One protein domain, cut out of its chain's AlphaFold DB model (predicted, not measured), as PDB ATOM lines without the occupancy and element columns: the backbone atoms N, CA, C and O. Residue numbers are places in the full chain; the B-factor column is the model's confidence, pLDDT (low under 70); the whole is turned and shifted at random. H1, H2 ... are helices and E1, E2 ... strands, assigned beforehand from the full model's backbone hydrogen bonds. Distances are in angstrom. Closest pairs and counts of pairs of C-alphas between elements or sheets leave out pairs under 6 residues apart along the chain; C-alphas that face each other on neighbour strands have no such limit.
ATOM      1  N   THR A 236       7.627  39.375   1.374       96.31
ATOM      2  CA  THR A 236       7.426  37.954   1.098       96.31
ATOM      3  C   THR A 236       8.025  37.140   2.231       96.31
ATOM      4  O   THR A 236       9.162  37.390   2.627       96.31
ATOM      5  N   LEU A 237       7.267  36.158   2.704       97.00
ATOM      6  CA  LEU A 237       7.659  35.214   3.741       97.00
ATOM      7  C   LEU A 237       7.722  33.816   3.126       97.00
ATOM      8  O   LEU A 237       6.760  33.390   2.485       97.00
ATOM      9  N   ASP A 238       8.824  33.113   3.345       95.75
ATOM     10  CA  ASP A 238       9.001  31.716   2.953       95.75
ATOM     11  C   ASP A 238       9.743  30.952   4.057       95.75
ATOM     12  O   ASP A 238      10.444  31.550   4.881       95.75
ATOM     13  N   ARG A 239       9.577  29.629   4.105       94.12
ATOM     14  CA  ARG A 239      10.253  28.768   5.079       94.12
ATOM     15  C   ARG A 239      11.004  27.646   4.381       94.12
ATOM     16  O   ARG A 239      10.413  26.713   3.830       94.12
ATOM     17  N   ALA A 240      12.324  27.705   4.486       90.06
ATOM     18  CA  ALA A 240      13.219  26.711   3.928       90.06
ATOM     19  C   ALA A 240      13.066  25.337   4.623       90.06
ATOM     20  O   ALA A 240      12.563  25.244   5.749       90.06
ATOM     21  N   PRO A 241      13.494  24.236   3.970       88.00
ATOM     22  CA  PRO A 241      13.443  22.888   4.543       88.00
ATOM     23  C   PRO A 241      14.147  22.728   5.892       88.00
ATOM     24  O   PRO A 241      13.717  21.905   6.694       88.00
ATOM     25  N   ASP A 242      15.204  23.503   6.120       85.69
ATOM     26  CA  ASP A 242      16.007  23.502   7.344       85.69
ATOM     27  C   ASP A 242      15.386  24.341   8.477       85.69
ATOM     28  O   ASP A 242      15.958  24.461   9.555       85.69
ATOM     29  N   GLY A 243      14.203  24.918   8.242       88.81
ATOM     30  CA  GLY A 243      13.497  25.768   9.192       88.81
ATOM     31  C   GLY A 243      13.863  27.247   9.107       88.81
ATOM     32  O   GLY A 243      13.171  28.041   9.747       88.81
ATOM     33  N   THR A 244      14.864  27.624   8.299       91.44
ATOM     34  CA  THR A 244      15.245  29.026   8.071       91.44
ATOM     35  C   THR A 244      14.064  29.806   7.508       91.44
ATOM     36  O   THR A 244      13.404  29.372   6.559       91.44
ATOM     37  N   VAL A 245      13.800  30.973   8.088       95.25
ATOM     38  CA  VAL A 245      12.754  31.883   7.625       95.25
ATOM     39  C   VAL A 245      13.370  32.877   6.657       95.25
ATOM     40  O   VAL A 245      14.288  33.613   7.005       95.25
ATOM     41  N   LEU A 246      12.871  32.893   5.429       94.88
ATOM     42  CA  LEU A 246      13.314  33.808   4.392       94.88
ATOM     43  C   LEU A 246      12.322  34.963   4.305       94.88
ATOM     44  O   LEU A 246      11.132  34.765   4.061       94.88
ATOM     45  N   LEU A 247      12.828  36.176   4.488       96.00
ATOM     46  CA  LEU A 247      12.095  37.409   4.265       96.00
ATOM     47  C   LEU A 247      12.691  38.123   3.059       96.00
ATOM     48  O   LEU A 247      13.909  38.213   2.909       96.00
ATOM     49  N   ALA A 248      11.842  38.681   2.207       94.44
ATOM     50  CA  ALA A 248      12.299  39.598   1.172       94.44
ATOM     51  C   ALA A 248      11.304  40.730   0.969       94.44
ATOM     52  O   ALA A 248      10.092  40.541   1.028       94.44
ATOM     53  N   ARG A 249      11.825  41.922   0.717       94.44
ATOM     54  CA  ARG A 249      11.039  43.073   0.293       94.44
ATOM     55  C   ARG A 249      10.491  42.847  -1.110       94.44
ATOM     56  O   ARG A 249      11.219  42.412  -1.999       94.44
ATOM     57  N   ARG A 250       9.210  43.150  -1.322       93.50
ATOM     58  CA  ARG A 250       8.581  43.032  -2.652       93.50
ATOM     59  C   ARG A 250       8.979  44.138  -3.616       93.50
ATOM     60  O   ARG A 250       8.975  43.915  -4.820       93.50
ATOM     61  N   ASP A 251       9.243  45.322  -3.084       91.00
ATOM     62  CA  ASP A 251       9.617  46.522  -3.830       91.00
ATOM     63  C   ASP A 251      11.114  46.571  -4.156       91.00
ATOM     64  O   ASP A 251      11.540  47.378  -4.982       91.00
ATOM     65  N   ALA A 252      11.914  45.691  -3.548       83.50
ATOM     66  CA  ALA A 252      13.325  45.585  -3.859       83.50
ATOM     67  C   ALA A 252      13.500  45.146  -5.317       83.50
ATOM     68  O   ALA A 252      13.203  44.008  -5.695       83.50
ATOM     69  N   SER A 253      14.018  46.063  -6.136       75.81
ATOM     70  CA  SER A 253      14.555  45.707  -7.444       75.81
ATOM     71  C   SER A 253      15.614  44.616  -7.260       75.81
ATOM     72  O   SER A 253      16.313  44.626  -6.238       75.81
ATOM     73  N   PRO A 254      15.749  43.667  -8.207       70.62
ATOM     74  CA  PRO A 254      16.842  42.707  -8.155       70.62
ATOM     75  C   PRO A 254      18.145  43.484  -7.938       70.62
ATOM     76  O   PRO A 254      18.322  44.533  -8.564       70.62
ATOM     77  N   PRO A 255      19.002  43.036  -7.004       59.56
ATOM     78  CA  PRO A 255      20.147  43.818  -6.577       59.56
ATOM     79  C   PRO A 255      20.980  44.176  -7.800       59.56
ATOM     80  O   PRO A 255      21.510  43.297  -8.480       59.56
ATOM     81  N   SER A 256      21.057  45.474  -8.101       56.06
ATOM     82  CA  SER A 256      22.023  45.953  -9.075       56.06
ATOM     83  C   SER A 256      23.399  45.669  -8.477       56.06
ATOM     84  O   SER A 256      23.667  46.140  -7.367       56.06
ATOM     85  N   PRO A 257      24.278  44.919  -9.161       56.44
ATOM     86  CA  PRO A 257      25.584  44.537  -8.622       56.44
ATOM     87  C   PRO A 257      26.494  45.735  -8.285       56.44
ATOM     88  O   PRO A 257      27.555  45.542  -7.704       56.44
ATOM     89  N   ALA A 258      26.091  46.967  -8.624       49.84
ATOM     90  CA  ALA A 258      26.880  48.188  -8.476       49.84
ATOM     91  C   ALA A 258      26.499  49.094  -7.282       49.84
ATOM     92  O   ALA A 258      27.194  50.079  -7.039       49.84
ATOM     93  N   ALA A 259      25.431  48.812  -6.522       57.25
ATOM     94  CA  ALA A 259      25.086  49.613  -5.337       57.25
ATOM     95  C   ALA A 259      25.952  49.187  -4.131       57.25
ATOM     96  O   ALA A 259      25.527  48.426  -3.267       57.25
ATOM     97  N   ALA A 260      27.202  49.647  -4.120       51.50
ATOM     98  CA  ALA A 260      28.339  49.116  -3.359       51.50
ATOM     99  C   ALA A 260      28.327  49.286  -1.816       51.50
ATOM    100  O   ALA A 260      29.381  49.188  -1.194       51.50
ATOM    101  N   GLY A 261      27.180  49.538  -1.180       61.03
ATOM    102  CA  GLY A 261      27.119  49.855   0.258       61.03
ATOM    103  C   GLY A 261      26.474  48.794   1.147       61.03
ATOM    104  O   GLY A 261      26.952  48.554   2.253       61.03
ATOM    105  N   HIS A 262      25.415  48.133   0.674       59.25
ATOM    106  CA  HIS A 262      24.598  47.256   1.515       59.25
ATOM    107  C   HIS A 262      24.541  45.836   0.953       59.25
ATOM    108  O   HIS A 262      24.356  45.657  -0.255       59.25
ATOM    109  N   PRO A 263      24.676  44.804   1.804       62.66
ATOM    110  CA  PRO A 263      24.548  43.431   1.353       62.66
ATOM    111  C   PRO A 263      23.122  43.207   0.837       62.66
ATOM    112  O   PRO A 263      22.140  43.403   1.552       62.66
ATOM    113  N   ALA A 264      22.998  42.752  -0.409       71.38
ATOM    114  CA  ALA A 264      21.710  42.385  -1.003       71.38
ATOM    115  C   ALA A 264      20.983  41.270  -0.224       71.38
ATOM    116  O   ALA A 264      19.778  41.066  -0.387       71.38
ATOM    117  N   PHE A 265      21.734  40.536   0.598       83.88
ATOM    118  CA  PHE A 265      21.281  39.425   1.408       83.88
ATOM    119  C   PHE A 265      22.014  39.431   2.752       83.88
ATOM    120  O   PHE A 265      23.246  39.379   2.790       83.88
ATOM    121  N   CYS A 266      21.252  39.479   3.841       89.12
ATOM    122  CA  CYS A 266      21.776  39.389   5.196       89.12
ATOM    123  C   CYS A 266      21.251  38.121   5.875       89.12
ATOM    124  O   CYS A 266      20.058  37.817   5.840       89.12
ATOM    125  N   GLU A 267      22.149  37.357   6.480       92.00
ATOM    126  CA  GLU A 267      21.781  36.244   7.346       92.00
ATOM    127  C   GLU A 267      21.702  36.737   8.791       92.00
ATOM    128  O   GLU A 267      22.560  37.502   9.219       92.00
ATOM    129  N   VAL A 268      20.686  36.313   9.541       93.19
ATOM    130  CA  VAL A 268      20.467  36.727  10.931       93.19
ATOM    131  C   VAL A 268      20.307  35.513  11.826       93.19
ATOM    132  O   VAL A 268      19.455  34.661  11.570       93.19
ATOM    133  N   TRP A 269      21.091  35.457  12.901       93.75
ATOM    134  CA  TRP A 269      20.985  34.474  13.978       93.75
ATOM    135  C   TRP A 269      20.468  35.184  15.235       93.75
ATOM    136  O   TRP A 269      21.271  35.724  16.000       93.75
ATOM    137  N   PRO A 270      19.137  35.272  15.414       93.06
ATOM    138  CA  PRO A 270      18.540  35.992  16.520       93.06
ATOM    139  C   PRO A 270      18.706  35.219  17.829       93.06
ATOM    140  O   PRO A 270      18.648  33.990  17.853       93.06
ATOM    141  N   ASP A 271      18.807  35.965  18.922       89.06
ATOM    142  CA  ASP A 271      18.721  35.453  20.286       89.06
ATOM    143  C   ASP A 271      17.565  36.172  20.989       89.06
ATOM    144  O   ASP A 271      17.556  37.401  21.090       89.06
ATOM    145  N   ALA A 272      16.559  35.415  21.430       88.62
ATOM    146  CA  ALA A 272      15.358  35.970  22.049       88.62
ATOM    147  C   ALA A 272      15.643  36.642  23.400       88.62
ATOM    148  O   ALA A 272      14.892  37.524  23.805       88.62
ATOM    149  N   GLU A 273      16.726  36.275  24.085       85.50
ATOM    150  CA  GLU A 273      17.093  36.911  25.348       85.50
ATOM    151  C   GLU A 273      17.751  38.284  25.131       85.50
ATOM    152  O   GLU A 273      17.764  39.105  26.043       85.50
ATOM    153  N   VAL A 274      18.267  38.547  23.925       84.81
ATOM    154  CA  VAL A 274      18.821  39.852  23.526       84.81
ATOM    155  C   VAL A 274      17.775  40.699  22.804       84.81
ATOM    156  O   VAL A 274      17.619  41.884  23.080       84.81
ATOM    157  N   LEU A 275      17.048  40.096  21.863       85.31
ATOM    158  CA  LEU A 275      16.125  40.796  20.964       85.31
ATOM    159  C   LEU A 275      14.678  40.818  21.479       85.31
ATOM    160  O   LEU A 275      13.809  41.457  20.883       85.31
ATOM    161  N   GLY A 276      14.417  40.113  22.579       88.06
ATOM    162  CA  GLY A 276      13.093  39.892  23.139       88.06
ATOM    163  C   GLY A 276      12.303  38.791  22.424       88.06
ATOM    164  O   GLY A 276      12.626  38.345  21.320       88.06
ATOM    165  N   GLU A 277      11.187  38.395  23.041       87.25
ATOM    166  CA  GLU A 277      10.283  37.349  22.535       87.25
ATOM    167  C   GLU A 277       9.638  37.684  21.182       87.25
ATOM    168  O   GLU A 277       9.100  36.804  20.525       87.25
ATOM    169  N   ASN A 278       9.714  38.940  20.732       89.00
ATOM    170  CA  ASN A 278       9.119  39.420  19.484       89.00
ATOM    171  C   ASN A 278      10.166  39.849  18.444       89.00
ATOM    172  O   ASN A 278       9.852  40.641  17.558       89.00
ATOM    173  N   TYR A 279      11.387  39.302  18.492       92.56
ATOM    174  CA  TYR A 279      12.488  39.683  17.589       92.56
ATOM    175  C   TYR A 279      12.108  39.699  16.098       92.56
ATOM    176  O   TYR A 279      12.560  40.562  15.354       92.56
ATOM    177  N   GLY A 280      11.237  38.792  15.639       94.44
ATOM    178  CA  GLY A 280      10.768  38.783  14.250       94.44
ATOM    179  C   GLY A 280      10.040  40.068  13.829       94.44
ATOM    180  O   GLY A 280      10.153  40.479  12.675       94.44
ATOM    181  N   GLN A 281       9.338  40.747  14.747       93.69
ATOM    182  CA  GLN A 281       8.746  42.056  14.462       93.69
ATOM    183  C   GLN A 281       9.820  43.119  14.252       93.69
ATOM    184  O   GLN A 281       9.708  43.912  13.319       93.69
ATOM    185  N   GLU A 282      10.861  43.111  15.085       90.69
ATOM    186  CA  GLU A 282      11.983  44.049  14.989       90.69
ATOM    187  C   GLU A 282      12.762  43.846  13.690       90.69
ATOM    188  O   GLU A 282      13.038  44.806  12.978       90.69
ATOM    189  N   LEU A 283      12.998  42.594  13.292       93.12
ATOM    190  CA  LEU A 283      13.622  42.282  12.005       93.12
ATOM    191  C   LEU A 283      12.775  42.760  10.820       93.12
ATOM    192  O   LEU A 283      13.308  43.325   9.868       93.12
ATOM    193  N   ARG A 284      11.448  42.590  10.874       95.00
ATOM    194  CA  ARG A 284      10.551  43.129   9.840       95.00
ATOM    195  C   ARG A 284      10.543  44.657   9.833       95.00
ATOM    196  O   ARG A 284      10.528  45.243   8.756       95.00
ATOM    197  N   ARG A 285      10.573  45.299  11.005       92.69
ATOM    198  CA  ARG A 285      10.674  46.759  11.130       92.69
ATOM    199  C   ARG A 285      11.978  47.266  10.521       92.69
ATOM    200  O   ARG A 285      11.926  48.204   9.738       92.69
ATOM    201  N   TRP A 286      13.101  46.605  10.803       88.94
ATOM    202  CA  TRP A 286      14.394  46.908  10.190       88.94
ATOM    203  C   TRP A 286      14.344  46.785   8.665       88.94
ATOM    204  O   TRP A 286      14.726  47.718   7.968       88.94
ATOM    205  N   MET A 287      13.811  45.686   8.127       91.31
ATOM    206  CA  MET A 287      13.690  45.521   6.673       91.31
ATOM    207  C   MET A 287      12.842  46.612   6.011       91.31
ATOM    208  O   MET A 287      13.108  46.985   4.871       91.31
ATOM    209  N   LEU A 288      11.803  47.091   6.695       92.38
ATOM    210  CA  LEU A 288      10.901  48.118   6.175       92.38
ATOM    211  C   LEU A 288      11.407  49.549   6.399       92.38
ATOM    212  O   LEU A 288      10.817  50.471   5.839       92.38
ATOM    213  N   ALA A 289      12.460  49.744   7.193       89.44
ATOM    214  CA  ALA A 289      13.099  51.041   7.368       89.44
ATOM    215  C   ALA A 289      13.897  51.446   6.116       89.44
ATOM    216  O   ALA A 289      14.335  50.602   5.323       89.44
ATOM    217  N   ASP A 290      14.112  52.751   5.948       82.56
ATOM    218  CA  ASP A 290      14.971  53.279   4.888       82.56
ATOM    219  C   ASP A 290      16.401  52.752   5.067       82.56
ATOM    220  O   ASP A 290      16.960  52.820   6.156       82.56
ATOM    221  N   GLY A 291      16.982  52.176   4.012       81.38
ATOM    222  CA  GLY A 291      18.296  51.517   4.080       81.38
ATOM    223  C   GLY A 291      18.285  50.081   4.629       81.38
ATOM    224  O   GLY A 291      19.327  49.428   4.635       81.38
ATOM    225  N   GLY A 292      17.125  49.548   5.032       85.69
ATOM    226  CA  GLY A 292      16.987  48.159   5.475       85.69
ATOM    227  C   GLY A 292      17.306  47.124   4.381       85.69
ATOM    228  O   GLY A 292      17.155  47.405   3.184       85.69
ATOM    229  N   PRO A 293      17.717  45.894   4.751       86.94
ATOM    230  CA  PRO A 293      18.124  44.875   3.797       86.94
ATOM    231  C   PRO A 293      16.953  44.428   2.921       86.94
ATOM    232  O   PRO A 293      15.833  44.199   3.384       86.94
ATOM    233  N   ALA A 294      17.235  44.228   1.633       89.62
ATOM    234  CA  ALA A 294      16.255  43.725   0.676       89.62
ATOM    235  C   ALA A 294      15.820  42.287   0.987       89.62
ATOM    236  O   ALA A 294      14.671  41.915   0.735       89.62
ATOM    237  N   ARG A 295      16.738  41.466   1.510       91.50
ATOM    238  CA  ARG A 295      16.515  40.050   1.812       91.50
ATOM    239  C   ARG A 295      17.177  39.669   3.126       91.50
ATOM    240  O   ARG A 295      18.326  40.035   3.370       91.50
ATOM    241  N   LEU A 296      16.456  38.885   3.914       92.56
ATOM    242  CA  LEU A 296      16.896  38.374   5.200       92.56
ATOM    243  C   LEU A 296      16.700  36.860   5.249       92.56
ATOM    244  O   LEU A 296      15.624  36.363   4.915       92.56
ATOM    245  N   ALA A 297      17.711  36.133   5.704       92.69
ATOM    246  CA  ALA A 297      17.571  34.737   6.095       92.69
ATOM    247  C   ALA A 297      17.726  34.627   7.607       92.69
ATOM    248  O   ALA A 297      18.823  34.767   8.137       92.69
ATOM    249  N   VAL A 298      16.619  34.388   8.299       93.88
ATOM    250  CA  VAL A 298      16.583  34.285   9.753       93.88
ATOM    251  C   VAL A 298      16.692  32.824  10.158       93.88
ATOM    252  O   VAL A 298      15.770  32.031   9.939       93.88
ATOM    253  N   ARG A 299      17.819  32.461  10.765       90.69
ATOM    254  CA  ARG A 299      18.028  31.132  11.335       90.69
ATOM    255  C   ARG A 299      17.699  31.157  12.807       90.69
ATOM    256  O   ARG A 299      18.517  31.555  13.622       90.69
ATOM    257  N   THR A 300      16.512  30.692  13.155       82.81
ATOM    258  CA  THR A 300      16.175  30.441  14.553       82.81
ATOM    259  C   THR A 300      16.930  29.192  14.990       82.81
ATOM    260  O   THR A 300      16.465  28.077  14.751       82.81
ATOM    261  N   THR A 301      18.130  29.356  15.543       62.12
ATOM    262  CA  THR A 301      18.893  28.241  16.104       62.12
ATOM    263  C   THR A 301      18.046  27.620  17.211       62.12
ATOM    264  O   THR A 301      17.665  28.321  18.150       62.12
ATOM    265  N   PRO A 302      17.702  26.328  17.156       51.81
ATOM    266  CA  PRO A 302      17.171  25.672  18.333       51.81
ATOM    267  C   PRO A 302      18.321  25.620  19.338       51.81
ATOM    268  O   PRO A 302      19.328  24.970  19.066       51.81
ATOM    269  N   ALA A 303      18.170  26.280  20.489       43.41
ATOM    270  CA  ALA A 303      19.189  26.369  21.544       43.41
ATOM    271  C   ALA A 303      19.785  25.009  21.980       43.41
ATOM    272  O   ALA A 303      20.817  24.976  22.633       43.41
ATOM    273  N   ASN A 304      19.162  23.885  21.594       38.03
ATOM    274  CA  ASN A 304      19.577  22.524  21.933       38.03
ATOM    275  C   ASN A 304      19.621  21.537  20.750       38.03
ATOM    276  O   ASN A 304      19.840  20.344  20.972       38.03
ATOM    277  N   SER A 305      19.396  21.954  19.495       46.62
ATOM    278  CA  SER A 305      19.639  21.033  18.376       46.62
ATOM    279  C   SER A 305      21.132  21.046  18.109       46.62
ATOM    280  O   SER A 305      21.638  22.000  17.517       46.62
ATOM    281  N   GLY A 317      29.731  36.818  -0.397       71.19
ATOM    282  CA  GLY A 317      29.251  38.204  -0.289       71.19
ATOM    283  C   GLY A 317      28.036  38.430   0.624       71.19
ATOM    284  O   GLY A 317      27.538  39.551   0.681       71.19
ATOM    285  N   SER A 318      27.563  37.415   1.354       78.06
ATOM    286  CA  SER A 318      26.563  37.603   2.414       78.06
ATOM    287  C   SER A 318      27.190  38.172   3.691       78.06
ATOM    288  O   SER A 318      28.237  37.701   4.142       78.06
ATOM    289  N   SER A 319      26.533  39.165   4.293       85.62
ATOM    290  CA  SER A 319      26.841  39.601   5.661       85.62
ATOM    291  C   SER A 319      26.018  38.787   6.651       85.62
ATOM    292  O   SER A 319      24.840  38.510   6.406       85.62
ATOM    293  N   LEU A 320      26.624  38.430   7.778       91.19
ATOM    294  CA  LEU A 320      25.962  37.721   8.869       91.19
ATOM    295  C   LEU A 320      25.789  38.650  10.069       91.19
ATOM    296  O   LEU A 320      26.763  39.259  10.488       91.19
ATOM    297  N   ALA A 321      24.600  38.703  10.659       92.44
ATOM    298  CA  ALA A 321      24.361  39.290  11.971       92.44
ATOM    299  C   ALA A 321      24.035  38.187  12.984       92.44
ATOM    300  O   ALA A 321      23.056  37.462  12.816       92.44
ATOM    301  N   ALA A 322      24.838  38.058  14.033       93.06
ATOM    302  CA  ALA A 322      24.606  37.122  15.125       93.06
ATOM    303  C   ALA A 322      24.374  37.885  16.428       93.06
ATOM    304  O   ALA A 322      25.003  38.914  16.671       93.06
ATOM    305  N   PHE A 323      23.462  37.375  17.249       92.00
ATOM    306  CA  PHE A 323      23.041  38.009  18.492       92.00
ATOM    307  C   PHE A 323      23.250  37.065  19.673       92.00
ATOM    308  O   PHE A 323      23.093  35.852  19.530       92.00
ATOM    309  N   GLY A 324      23.592  37.609  20.842       91.38
ATOM    310  CA  GLY A 324      23.618  36.841  22.089       91.38
ATOM    311  C   GLY A 324      24.546  35.631  22.049       91.38
ATOM    312  O   GLY A 324      25.712  35.738  21.668       91.38
ATOM    313  N   SER A 325      24.017  34.475  22.433       91.12
ATOM    314  CA  SER A 325      24.714  33.182  22.427       91.12
ATOM    315  C   SER A 325      25.166  32.737  21.029       91.12
ATOM    316  O   SER A 325      26.195  32.077  20.869       91.12
ATOM    317  N   ALA A 326      24.467  33.163  19.970       90.69
ATOM    318  CA  ALA A 326      24.835  32.820  18.598       90.69
ATOM    319  C   ALA A 326      26.180  33.438  18.165       90.69
ATOM    320  O   ALA A 326      26.797  32.956  17.211       90.69
ATOM    321  N   CYS A 327      26.661  34.468  18.875       92.88
ATOM    322  CA  CYS A 327      27.975  35.066  18.640       92.88
ATOM    323  C   CYS A 327      29.130  34.097  18.932       92.88
ATOM    324  O   CYS A 327      30.215  34.271  18.396       92.88
ATOM    325  N   SER A 328      28.912  33.058  19.737       92.88
ATOM    326  CA  SER A 328      29.950  32.088  20.106       92.88
ATOM    327  C   SER A 328      29.968  30.850  19.209       92.88
ATOM    328  O   SER A 328      30.580  29.832  19.528       92.88
ATOM    329  N   SER A 329      29.294  30.918  18.062       90.81
ATOM    330  CA  SER A 329      29.209  29.804  17.125       90.81
ATOM    331  C   SER A 329      30.506  29.630  16.314       90.81
ATOM    332  O   SER A 329      30.993  30.591  15.712       90.81
ATOM    333  N   PRO A 330      31.031  28.397  16.174       90.06
ATOM    334  CA  PRO A 330      32.189  28.129  15.320       90.06
ATOM    335  C   PRO A 330      31.909  28.373  13.829       90.06
ATOM    336  O   PRO A 330      32.834  28.587  13.049       90.06
ATOM    337  N   ALA A 331      30.635  28.408  13.422       88.50
ATOM    338  CA  ALA A 331      30.223  28.669  12.041       88.50
ATOM    339  C   ALA A 331      30.459  30.127  11.585       88.50
ATOM    340  O   ALA A 331      30.152  30.476  10.443       88.50
ATOM    341  N   LEU A 332      31.004  30.981  12.457       90.31
ATOM    342  CA  LEU A 332      31.457  32.334  12.127       90.31
ATOM    343  C   LEU A 332      32.807  32.368  11.390       90.31
ATOM    344  O   LEU A 332      33.149  33.395  10.802       90.31
ATOM    345  N   ALA A 333      33.573  31.273  11.407       91.75
ATOM    346  CA  ALA A 333      34.916  31.223  10.836       91.75
ATOM    347  C   ALA A 333      34.946  31.646   9.357       91.75
ATOM    348  O   ALA A 333      34.202  31.133   8.522       91.75
ATOM    349  N   GLY A 334      35.820  32.603   9.041       90.25
ATOM    350  CA  GLY A 334      36.028  33.145   7.700       90.25
ATOM    351  C   GLY A 334      34.892  34.027   7.175       90.25
ATOM    352  O   GLY A 334      34.918  34.402   6.004       90.25
ATOM    353  N   ARG A 335      33.890  34.367   7.997       89.56
ATOM    354  CA  ARG A 335      32.732  35.169   7.573       89.56
ATOM    355  C   ARG A 335      32.880  36.626   7.985       89.56
ATOM    356  O   ARG A 335      33.419  36.927   9.048       89.56
ATOM    357  N   ARG A 336      32.350  37.534   7.157       91.81
ATOM    358  CA  ARG A 336      32.143  38.926   7.566       91.81
ATOM    359  C   ARG A 336      30.899  38.973   8.444       91.81
ATOM    360  O   ARG A 336      29.791  38.741   7.952       91.81
ATOM    361  N   ALA A 337      31.106  39.221   9.730       92.19
ATOM    362  CA  ALA A 337      30.060  39.113  10.731       92.19
ATOM    363  C   ALA A 337      29.882  40.405  11.534       92.19
ATOM    364  O   ALA A 337      30.819  41.161  11.788       92.19
ATOM    365  N   TRP A 338      28.644  40.609  11.940       92.88
ATOM    366  CA  TRP A 338      28.153  41.619  12.847       92.88
ATOM    367  C   TRP A 338      27.722  40.883  14.108       92.88
ATOM    368  O   TRP A 338      26.747  40.138  14.079       92.88
ATOM    369  N   LEU A 339      28.492  41.010  15.184       92.88
ATOM    370  CA  LEU A 339      28.241  40.297  16.435       92.88
ATOM    371  C   LEU A 339      27.669  41.283  17.448       92.88
ATOM    372  O   LEU A 339      28.339  42.245  17.813       92.88
ATOM    373  N   LEU A 340      26.422  41.080  17.859       91.25
ATOM    374  CA  LEU A 340      25.678  42.032  18.674       91.25
ATOM    375  C   LEU A 340      25.375  41.439  20.044       91.25
ATOM    376  O   LEU A 340      24.684  40.425  20.160       91.25
ATOM    377  N   HIS A 341      25.854  42.127  21.081       87.56
ATOM    378  CA  HIS A 341      25.622  41.782  22.479       87.56
ATOM    379  C   HIS A 341      25.921  40.300  22.766       87.56
ATOM    380  O   HIS A 341      25.024  39.559  23.176       87.56
ATOM    381  N   PRO A 342      27.165  39.840  22.547       87.50
ATOM    382  CA  PRO A 342      27.517  38.470  22.865       87.50
ATOM    383  C   PRO A 342      27.285  38.188  24.353       87.50
ATOM    384  O   PRO A 342      27.449  39.068  25.201       87.50
ATOM    385  N   ARG A 343      26.860  36.963  24.662       88.31
ATOM    386  CA  ARG A 343      26.537  36.542  26.036       88.31
ATOM    387  C   ARG A 343      27.413  35.423  26.571       88.31
ATOM    388  O   ARG A 343      27.561  35.307  27.783       88.31
ATOM    389  N   ASP A 344      28.007  34.664  25.665       92.25
ATOM    390  CA  ASP A 344      28.924  33.579  25.972       92.25
ATOM    391  C   ASP A 344      30.359  33.998  25.641       92.25
ATOM    392  O   ASP A 344      30.596  35.031  25.009       92.25
ATOM    393  N   LEU A 345      31.336  33.196  26.067       95.06
ATOM    394  CA  LEU A 345      32.743  33.421  25.735       95.06
ATOM    395  C   LEU A 345      32.967  33.366  24.216       95.06
ATOM    396  O   LEU A 345      32.274  32.610  23.528       95.06
ATOM    397  N   PRO A 346      33.920  34.142  23.674       96.12
ATOM    398  CA  PRO A 346      34.208  34.123  22.249       96.12
ATOM    399  C   PRO A 346      34.631  32.721  21.783       96.12
ATOM    400  O   PRO A 346      35.229  31.965  22.553       96.12
ATOM    401  N   PRO A 347      34.342  32.360  20.524       94.62
ATOM    402  CA  PRO A 347      34.630  31.024  20.035       94.62
ATOM    403  C   PRO A 347      36.141  30.794  19.888       94.62
ATOM    404  O   PRO A 347      36.863  31.590  19.276       94.62
ATOM    405  N   GLU A 348      36.622  29.673  20.427       94.88
ATOM    406  CA  GLU A 348      38.029  29.279  20.340       94.88
ATOM    407  C   GLU A 348      38.421  28.907  18.903       94.88
ATOM    408  O   GLU A 348      37.695  28.204  18.199       94.88
ATOM    409  N   GLY A 349      39.591  29.375  18.455       94.38
ATOM    410  CA  GLY A 349      40.153  29.021  17.143       94.38
ATOM    411  C   GLY A 349      39.405  29.583  15.927       94.38
ATOM    412  O   GLY A 349      39.715  29.209  14.798       94.38
ATOM    413  N   VAL A 350      38.432  30.473  16.130       94.38
ATOM    414  CA  VAL A 350      37.673  31.110  15.049       94.38
ATOM    415  C   VAL A 350      38.319  32.431  14.649       94.38
ATOM    416  O   VAL A 350      38.516  33.317  15.481       94.38
ATOM    417  N   THR A 351      38.579  32.584  13.351       95.06
ATOM    418  CA  THR A 351      39.024  33.848  12.751       95.06
ATOM    419  C   THR A 351      37.898  34.453  11.919       95.06
ATOM    420  O   THR A 351      37.338  33.767  11.063       95.06
ATOM    421  N   LEU A 352      37.560  35.723  12.139       94.31
ATOM    422  CA  LEU A 352      36.565  36.447  11.338       94.31
ATOM    423  C   LEU A 352      37.171  36.988  10.036       94.31
ATOM    424  O   LEU A 352      38.378  37.199   9.936       94.31
ATOM    425  N   ALA A 353      36.330  37.256   9.034       92.69
ATOM    426  CA  ALA A 353      36.783  37.976   7.846       92.69
ATOM    427  C   ALA A 353      37.024  39.470   8.158       92.69
ATOM    428  O   ALA A 353      36.325  40.031   9.014       92.69
ATOM    429  N   PRO A 354      37.932  40.146   7.427       92.31
ATOM    430  CA  PRO A 354      38.144  41.585   7.560       92.31
ATOM    431  C   PRO A 354      36.853  42.399   7.389       92.31
ATOM    432  O   PRO A 354      35.995  42.074   6.564       92.31
ATOM    433  N   GLY A 355      36.722  43.478   8.162       90.38
ATOM    434  CA  GLY A 355      35.533  44.332   8.166       90.38
ATOM    435  C   GLY A 355      34.350  43.760   8.954       90.38
ATOM    436  O   GLY A 355      33.222  44.231   8.768       90.38
ATOM    437  N   SER A 356      34.588  42.741   9.785       93.62
ATOM    438  CA  SER A 356      33.639  42.288  10.807       93.62
ATOM    439  C   SER A 356      33.566  43.298  11.949       93.62
ATOM    440  O   SER A 356      34.562  43.947  12.264       93.62
ATOM    441  N   ARG A 357      32.396  43.431  12.577       94.00
ATOM    442  CA  ARG A 357      32.184  44.348  13.703       94.00
ATOM    443  C   ARG A 357      31.607  43.595  14.890       94.00
ATOM    444  O   ARG A 357      30.754  42.725  14.711       94.00
ATOM    445  N   VAL A 358      32.042  43.956  16.088       92.94
ATOM    446  CA  VAL A 358      31.461  43.451  17.333       92.94
ATOM    447  C   VAL A 358      30.978  44.619  18.172       92.94
ATOM    448  O   VAL A 358      31.740  45.546  18.436       92.94
ATOM    449  N   TRP A 359      29.720  44.557  18.596       91.19
ATOM    450  CA  TRP A 359      29.097  45.528  19.482       91.19
ATOM    451  C   TRP A 359      28.905  44.929  20.868       91.19
ATOM    452  O   TRP A 359      28.145  43.973  21.049       91.19
ATOM    453  N   LEU A 360      29.575  45.521  21.853       89.81
ATOM    454  CA  LEU A 360      29.432  45.166  23.262       89.81
ATOM    455  C   LEU A 360      28.476  46.143  23.952       89.81
ATOM    456  O   LEU A 360      28.531  47.351  23.710       89.81
ATOM    457  N   ALA A 361      27.617  45.613  24.828       80.94
ATOM    458  CA  ALA A 361      26.640  46.391  25.598       80.94
ATOM    459  C   ALA A 361      27.274  47.225  26.729       80.94
ATOM    460  O   ALA A 361      26.605  48.029  27.369       80.94
ATOM    461  N   GLY A 362      28.561  47.019  27.007       80.19
ATOM    462  CA  GLY A 362      29.308  47.757  28.013       80.19
ATOM    463  C   GLY A 362      30.730  47.228  28.152       80.19
ATOM    464  O   GLY A 362      31.132  46.290  27.463       80.19
ATOM    465  N   VAL A 363      31.490  47.837  29.058       73.44
ATOM    466  CA  VAL A 363      32.835  47.378  29.420       73.44
ATOM    467  C   VAL A 363      32.745  46.669  30.761       73.44
ATOM    468  O   VAL A 363      32.319  47.269  31.745       73.44
ATOM    469  N   ASP A 364      33.155  45.406  30.797       83.19
ATOM    470  CA  ASP A 364      33.519  44.730  32.037       83.19
ATOM    471  C   ASP A 364      35.040  44.495  32.048       83.19
ATOM    472  O   ASP A 364      35.691  44.474  31.001       83.19
ATOM    473  N   THR A 365      35.634  44.427  33.240       80.81
ATOM    474  CA  THR A 365      37.090  44.264  33.400       80.81
ATOM    475  C   THR A 365      37.519  42.805  33.495       80.81
ATOM    476  O   THR A 365      38.671  42.504  33.211       80.81
ATOM    477  N   GLU A 366      36.617  41.906  33.894       80.50
ATOM    478  CA  GLU A 366      36.922  40.493  34.176       80.50
ATOM    479  C   GLU A 366      35.847  39.529  33.639       80.50
ATOM    480  O   GLU A 366      35.865  38.339  33.944       80.50
ATOM    481  N   GLY A 367      34.882  40.033  32.866       90.62
ATOM    482  CA  GLY A 367      33.729  39.261  32.419       90.62
ATOM    483  C   GLY A 367      33.805  38.833  30.956       90.62
ATOM    484  O   GLY A 367      34.865  38.758  30.327       90.62
ATOM    485  N   VAL A 368      32.627  38.532  30.411       89.81
ATOM    486  CA  VAL A 368      32.459  38.112  29.018       89.81
ATOM    487  C   VAL A 368      32.927  39.218  28.071       89.81
ATOM    488  O   VAL A 368      33.632  38.926  27.108       89.81
ATOM    489  N   ASN A 369      32.620  40.487  28.355       90.62
ATOM    490  CA  ASN A 369      33.002  41.585  27.465       90.62
ATOM    491  C   ASN A 369      34.526  41.769  27.413       90.62
ATOM    492  O   ASN A 369      35.060  42.059  26.344       90.62
ATOM    493  N   HIS A 370      35.238  41.541  28.520       93.25
ATOM    494  CA  HIS A 370      36.696  41.548  28.558       93.25
ATOM    495  C   HIS A 370      37.286  40.441  27.681       93.25
ATOM    496  O   HIS A 370      38.197  40.695  26.891       93.25
ATOM    497  N   ALA A 371      36.743  39.223  27.761       94.62
ATOM    498  CA  ALA A 371      37.171  38.125  26.896       94.62
ATOM    499  C   ALA A 371      36.953  38.461  25.411       94.62
ATOM    500  O   ALA A 371      37.848  38.254  24.590       94.62
ATOM    501  N   TRP A 372      35.803  39.048  25.067       94.94
ATOM    502  CA  TRP A 372      35.530  39.533  23.713       94.94
ATOM    503  C   TRP A 372      36.476  40.650  23.281       94.94
ATOM    504  O   TRP A 372      36.954  40.621  22.152       94.94
ATOM    505  N   PHE A 373      36.802  41.594  24.164       94.50
ATOM    506  CA  PHE A 373      37.777  42.649  23.890       94.50
ATOM    507  C   PHE A 373      39.135  42.060  23.486       94.50
ATOM    508  O   PHE A 373      39.667  42.407  22.431       94.50
ATOM    509  N   GLN A 374      39.661  41.127  24.287       95.19
ATOM    510  CA  GLN A 374      40.934  40.454  24.002       95.19
ATOM    511  C   GLN A 374      40.870  39.655  22.699       95.19
ATOM    512  O   GLN A 374      41.785  39.713  21.878       95.19
ATOM    513  N   TRP A 375      39.767  38.936  22.486       96.25
ATOM    514  CA  TRP A 375      39.581  38.132  21.288       96.25
ATOM    515  C   TRP A 375      39.525  38.997  20.027       96.25
ATOM    516  O   TRP A 375      40.234  38.695  19.075       96.25
ATOM    517  N   ILE A 376      38.767  40.103  20.017       95.56
ATOM    518  CA  ILE A 376      38.669  41.015  18.862       95.56
ATOM    519  C   ILE A 376      40.006  41.693  18.577       95.56
ATOM    520  O   ILE A 376      40.364  41.845  17.413       95.56
ATOM    521  N   ALA A 377      40.770  42.061  19.610       95.31
ATOM    522  CA  ALA A 377      42.105  42.628  19.431       95.31
ATOM    523  C   ALA A 377      43.056  41.675  18.676       95.31
ATOM    524  O   ALA A 377      43.983  42.133  18.009       95.31
ATOM    525  N   ALA A 378      42.802  40.363  18.734       96.06
ATOM    526  CA  ALA A 378      43.533  39.349  17.979       96.06
ATOM    527  C   ALA A 378      42.975  39.087  16.561       96.06
ATOM    528  O   ALA A 378      43.597  38.348  15.799       96.06
ATOM    529  N   GLN A 379      41.829  39.671  16.181       96.19
ATOM    530  CA  GLN A 379      41.181  39.465  14.878       96.19
ATOM    531  C   GLN A 379      41.637  40.518  13.846       96.19
ATOM    532  O   GLN A 379      41.320  41.703  13.989       96.19
ATOM    533  N   PRO A 380      42.332  40.135  12.757       94.25
ATOM    534  CA  PRO A 380      42.826  41.094  11.770       94.25
ATOM    535  C   PRO A 380      41.699  41.848  11.048       94.25
ATOM    536  O   PRO A 380      40.905  41.263  10.312       94.25
ATOM    537  N   GLY A 381      41.655  43.172  11.218       92.44
ATOM    538  CA  GLY A 381      40.689  44.038  10.533       92.44
ATOM    539  C   GLY A 381      39.251  43.929  11.050       92.44
ATOM    540  O   GLY A 381      38.340  44.396  10.363       92.44
ATOM    541  N   ALA A 382      39.034  43.311  12.215       93.44
ATOM    542  CA  ALA A 382      37.770  43.406  12.932       93.44
ATOM    543  C   ALA A 382      37.718  44.706  13.747       93.44
ATOM    544  O   ALA A 382      38.731  45.195  14.244       93.44
ATOM    545  N   GLU A 383      36.524  45.267  13.883       94.44
ATOM    546  CA  GLU A 383      36.287  46.516  14.593       94.44
ATOM    547  C   GLU A 383      35.466  46.257  15.859       94.44
ATOM    548  O   GLU A 383      34.398  45.644  15.808       94.44
ATOM    549  N   LEU A 384      35.954  46.747  16.999       92.94
ATOM    550  CA  LEU A 384      35.193  46.758  18.241       92.94
ATOM    551  C   LEU A 384      34.436  48.083  18.369       92.94
ATOM    552  O   LEU A 384      35.024  49.162  18.294       92.94
ATOM    553  N   ARG A 385      33.138  47.990  18.643       91.38
ATOM    554  CA  ARG A 385      32.281  49.110  19.015       91.38
ATOM    555  C   ARG A 385      31.719  48.852  20.408       91.38
ATOM    556  O   ARG A 385      31.196  47.782  20.704       91.38
ATOM    557  N   ILE A 386      31.837  49.846  21.274       86.44
ATOM    558  CA  ILE A 386      31.305  49.789  22.633       86.44
ATOM    559  C   ILE A 386      30.146  50.767  22.672       86.44
ATOM    560  O   ILE A 386      30.331  51.948  22.379       86.44
ATOM    561  N   ASN A 387      28.957  50.277  23.002       79.25
ATOM    562  CA  ASN A 387      27.823  51.155  23.211       79.25
ATOM    563  C   ASN A 387      27.728  51.479  24.704       79.25
ATOM    564  O   ASN A 387      27.579  50.583  25.527       79.25
ATOM    565  N   HIS A 388      27.855  52.759  25.057       69.25
ATOM    566  CA  HIS A 388      27.786  53.218  26.449       69.25
ATOM    567  C   HIS A 388      26.344  53.408  26.950       69.25
ATOM    568  O   HIS A 388      26.138  53.908  28.057       69.25
ATOM    569  N   GLY A 389      25.338  53.017  26.162       63.09
ATOM    570  CA  GLY A 389      23.950  52.997  26.606       63.09
ATOM    571  C   GLY A 389      23.751  52.003  27.752       63.09
ATOM    572  O   GLY A 389      23.977  50.812  27.593       63.09
ATOM    573  N   SER A 390      23.263  52.472  28.902       53.12
ATOM    574  CA  SER A 390      22.953  51.636  30.075       53.12
ATOM    575  C   SER A 390      21.732  50.722  29.889       53.12
ATOM    576  O   SER A 390      21.227  50.157  30.861       53.12
ATOM    577  N   ALA A 391      21.187  50.639  28.676       54.28
ATOM    578  CA  ALA A 391      20.023  49.828  28.390       54.28
ATOM    579  C   ALA A 391      20.476  48.383  28.163       54.28
ATOM    580  O   ALA A 391      21.098  48.061  27.157       54.28
ATOM    581  N   THR A 392      20.079  47.498  29.076       53.47
ATOM    582  CA  THR A 392      20.091  46.037  28.883       53.47
ATOM    583  C   THR A 392      19.275  45.594  27.665       53.47
ATOM    584  O   THR A 392      19.346  44.443  27.249       53.47
ATOM    585  N   ASP A 393      18.492  46.509  27.096       60.72
ATOM    586  CA  ASP A 393      17.624  46.294  25.959       60.72
ATOM    587  C   ASP A 393      18.168  46.972  24.695       60.72
ATOM    588  O   ASP A 393      18.008  48.183  24.475       60.72
ATOM    589  N   ILE A 394      18.765  46.155  23.825       64.06
ATOM    590  CA  ILE A 394      19.315  46.603  22.544       64.06
ATOM    591  C   ILE A 394      18.240  47.162  21.604       64.06
ATOM    592  O   ILE A 394      18.584  47.874  20.666       64.06
ATOM    593  N   ARG A 395      16.939  46.914  21.847       63.72
ATOM    594  CA  ARG A 395      15.841  47.452  21.016       63.72
ATOM    595  C   ARG A 395      15.872  48.977  20.928       63.72
ATOM    596  O   ARG A 395      15.512  49.529  19.894       63.72
ATOM    597  N   SER A 396      16.342  49.647  21.980       59.91
ATOM    598  CA  SER A 396      16.523  51.105  21.999       59.91
ATOM    599  C   SER A 396      17.684  51.593  21.119       59.91
ATOM    600  O   SER A 396      17.634  52.707  20.606       59.91
ATOM    601  N   LEU A 397      18.694  50.746  20.910       60.88
ATOM    602  CA  LEU A 397      19.934  51.038  20.179       60.88
ATOM    603  C   LEU A 397      19.910  50.503  18.739       60.88
ATOM    604  O   LEU A 397      20.735  50.885  17.910       60.88
ATOM    605  N   TRP A 398      18.961  49.615  18.437       62.56
ATOM    606  CA  TRP A 398      18.835  48.925  17.158       62.56
ATOM    607  C   TRP A 398      18.767  49.874  15.954       62.56
ATOM    608  O   TRP A 398      19.474  49.598  14.990       62.56
ATOM    609  N   PRO A 399      18.003  50.988  15.961       55.03
ATOM    610  CA  PRO A 399      17.910  51.841  14.779       55.03
ATOM    611  C   PRO A 399      19.273  52.367  14.325       55.03
ATOM    612  O   PRO A 399      19.545  52.388  13.137       55.03
ATOM    613  N   GLU A 400      20.155  52.732  15.252       60.69
ATOM    614  CA  GLU A 400      21.463  53.301  14.913       60.69
ATOM    615  C   GLU A 400      22.450  52.213  14.482       60.69
ATOM    616  O   GLU A 400      23.049  52.305  13.416       60.69
ATOM    617  N   VAL A 401      22.551  51.128  15.256       60.00
ATOM    618  CA  VAL A 401      23.530  50.047  15.023       60.00
ATOM    619  C   VAL A 401      23.302  49.314  13.700       60.00
ATOM    620  O   VAL A 401      24.223  48.734  13.135       60.00
ATOM    621  N   VAL A 402      22.061  49.300  13.231       56.41
ATOM    622  CA  VAL A 402      21.632  48.465  12.112       56.41
ATOM    623  C   VAL A 402      21.378  49.260  10.825       56.41
ATOM    624  O   VAL A 402      21.232  48.670   9.751       56.41
ATOM    625  N   LEU A 403      21.358  50.591  10.920       57.22
ATOM    626  CA  LEU A 403      21.432  51.488   9.765       57.22
ATOM    627  C   LEU A 403      22.888  51.815   9.361       57.22
ATOM    628  O   LEU A 403      23.102  52.238   8.224       57.22
ATOM    629  N   GLU A 404      23.866  51.602  10.253       57.78
ATOM    630  CA  GLU A 404      25.326  51.684  10.005       57.78
ATOM    631  C   GLU A 404      25.942  50.421   9.374       57.78
ATOM    632  O   GLU A 404      27.032  50.541   8.745       57.78
TER     633      GLU A 404
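AT A GLANCE: This is residues 236 to 305 and 317 to 404 of the 404 residues of the protein "PI-PLC Y-box domain-containing protein" of Opitutaceae bacterium TAV5 (UniProt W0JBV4). One twisted sheet of eight short strands forms a wall through the domain, with helices on both faces: H2 over one face near the E1 end, H3 and H4 over the other, H4 covering E7 and E8 at the far end. H1 and H5 only graze the sheet. The printed part has 158 residues with five named helices and eight named strands, in the order E1 E2 E3 H1 H2 E4 E5 H3 E6 E7 H4 E8 H5; the mixed sheet runs E1, E2, E4, E3, E5, E6, E7, E8. The class is mixed, helices and strands, with 69 residues, under half, in named elements. The whole is compact, with a radius of gyration of the C-alphas of 15.4 A and spans of 47 by 34 by 32 A.

HOW THE PARTS SIT: Start at edge strand E1, residues 236 to 239, which makes an antiparallel hairpin with E2, residues 245 to 249; look for N 236 and O 248, 2.7 A apart. E2 is also antiparallel to E4, residues 295 to 298, with N 247 and O 296 at 2.8 A. From there neighbours are parallel: E4 and E3, residues 266 to 269, with N 268 and O 297 at 2.8 A; E3 and E5, residues 319 to 323, with N 269 and O 321 at 2.8 A; E5 and E6, residues 337 to 340, with N 338 and O 320 at 2.7 A; E6 and E7, residues 357 to 360, with N 359 and O 339 at 2.8 A; E7 and edge strand E8, residues 383 to 386, with N 385 and O 358 at 2.8 A. H1, residues 272 to 275, only grazes the sheet. H2, residues 279 to 288, lies over E4 at a height over the sheet of 9.3 A; their closest C-alphas are Met 287 and Arg 295, 7.8 A. On the opposite face, H3, residues 324 to 328, is at a height of 6.2 A. On the same face as H3, H4, residues 368 to 377, lies over E7 and E8 at 9.7 A. H5, residues 398 to 403, only grazes the sheet. The strand-helix-strand units, parallel neighbour strands joined through helices, E3 H1 H2 E4, E5 H3 E6 and E7 H4 E8, have right-handed crossovers. Every O i to N i+4 pair is within hydrogen-bond range in H2, H4 and H5; H3 has 0 of 1, but 2 of 2 O i to N i+3 pairs; H1 is too short for an i+4 pair.

IN THESE COORDINATES: Find C-alpha 236 at (7.426, 37.954, 1.098), where E1 begins. H2 and H4 each measure 14.3 A, E2 and E5 13.5 A. H5 ends at C-alpha 403, (21.432, 51.488, 9.765).

THE WHOLE: The C-alphas farthest apart, Ser 253 and Glu 366, are 47.5 A apart. Residues 306 to 316 are not printed, a gap of 27.1 A between C-alphas 305 and 317. E2 to E3, E6 to E7 and E8 to H5 are long links. Confidence is under 70 at residues 255 to 263, 301 to 305 and 388 to 404.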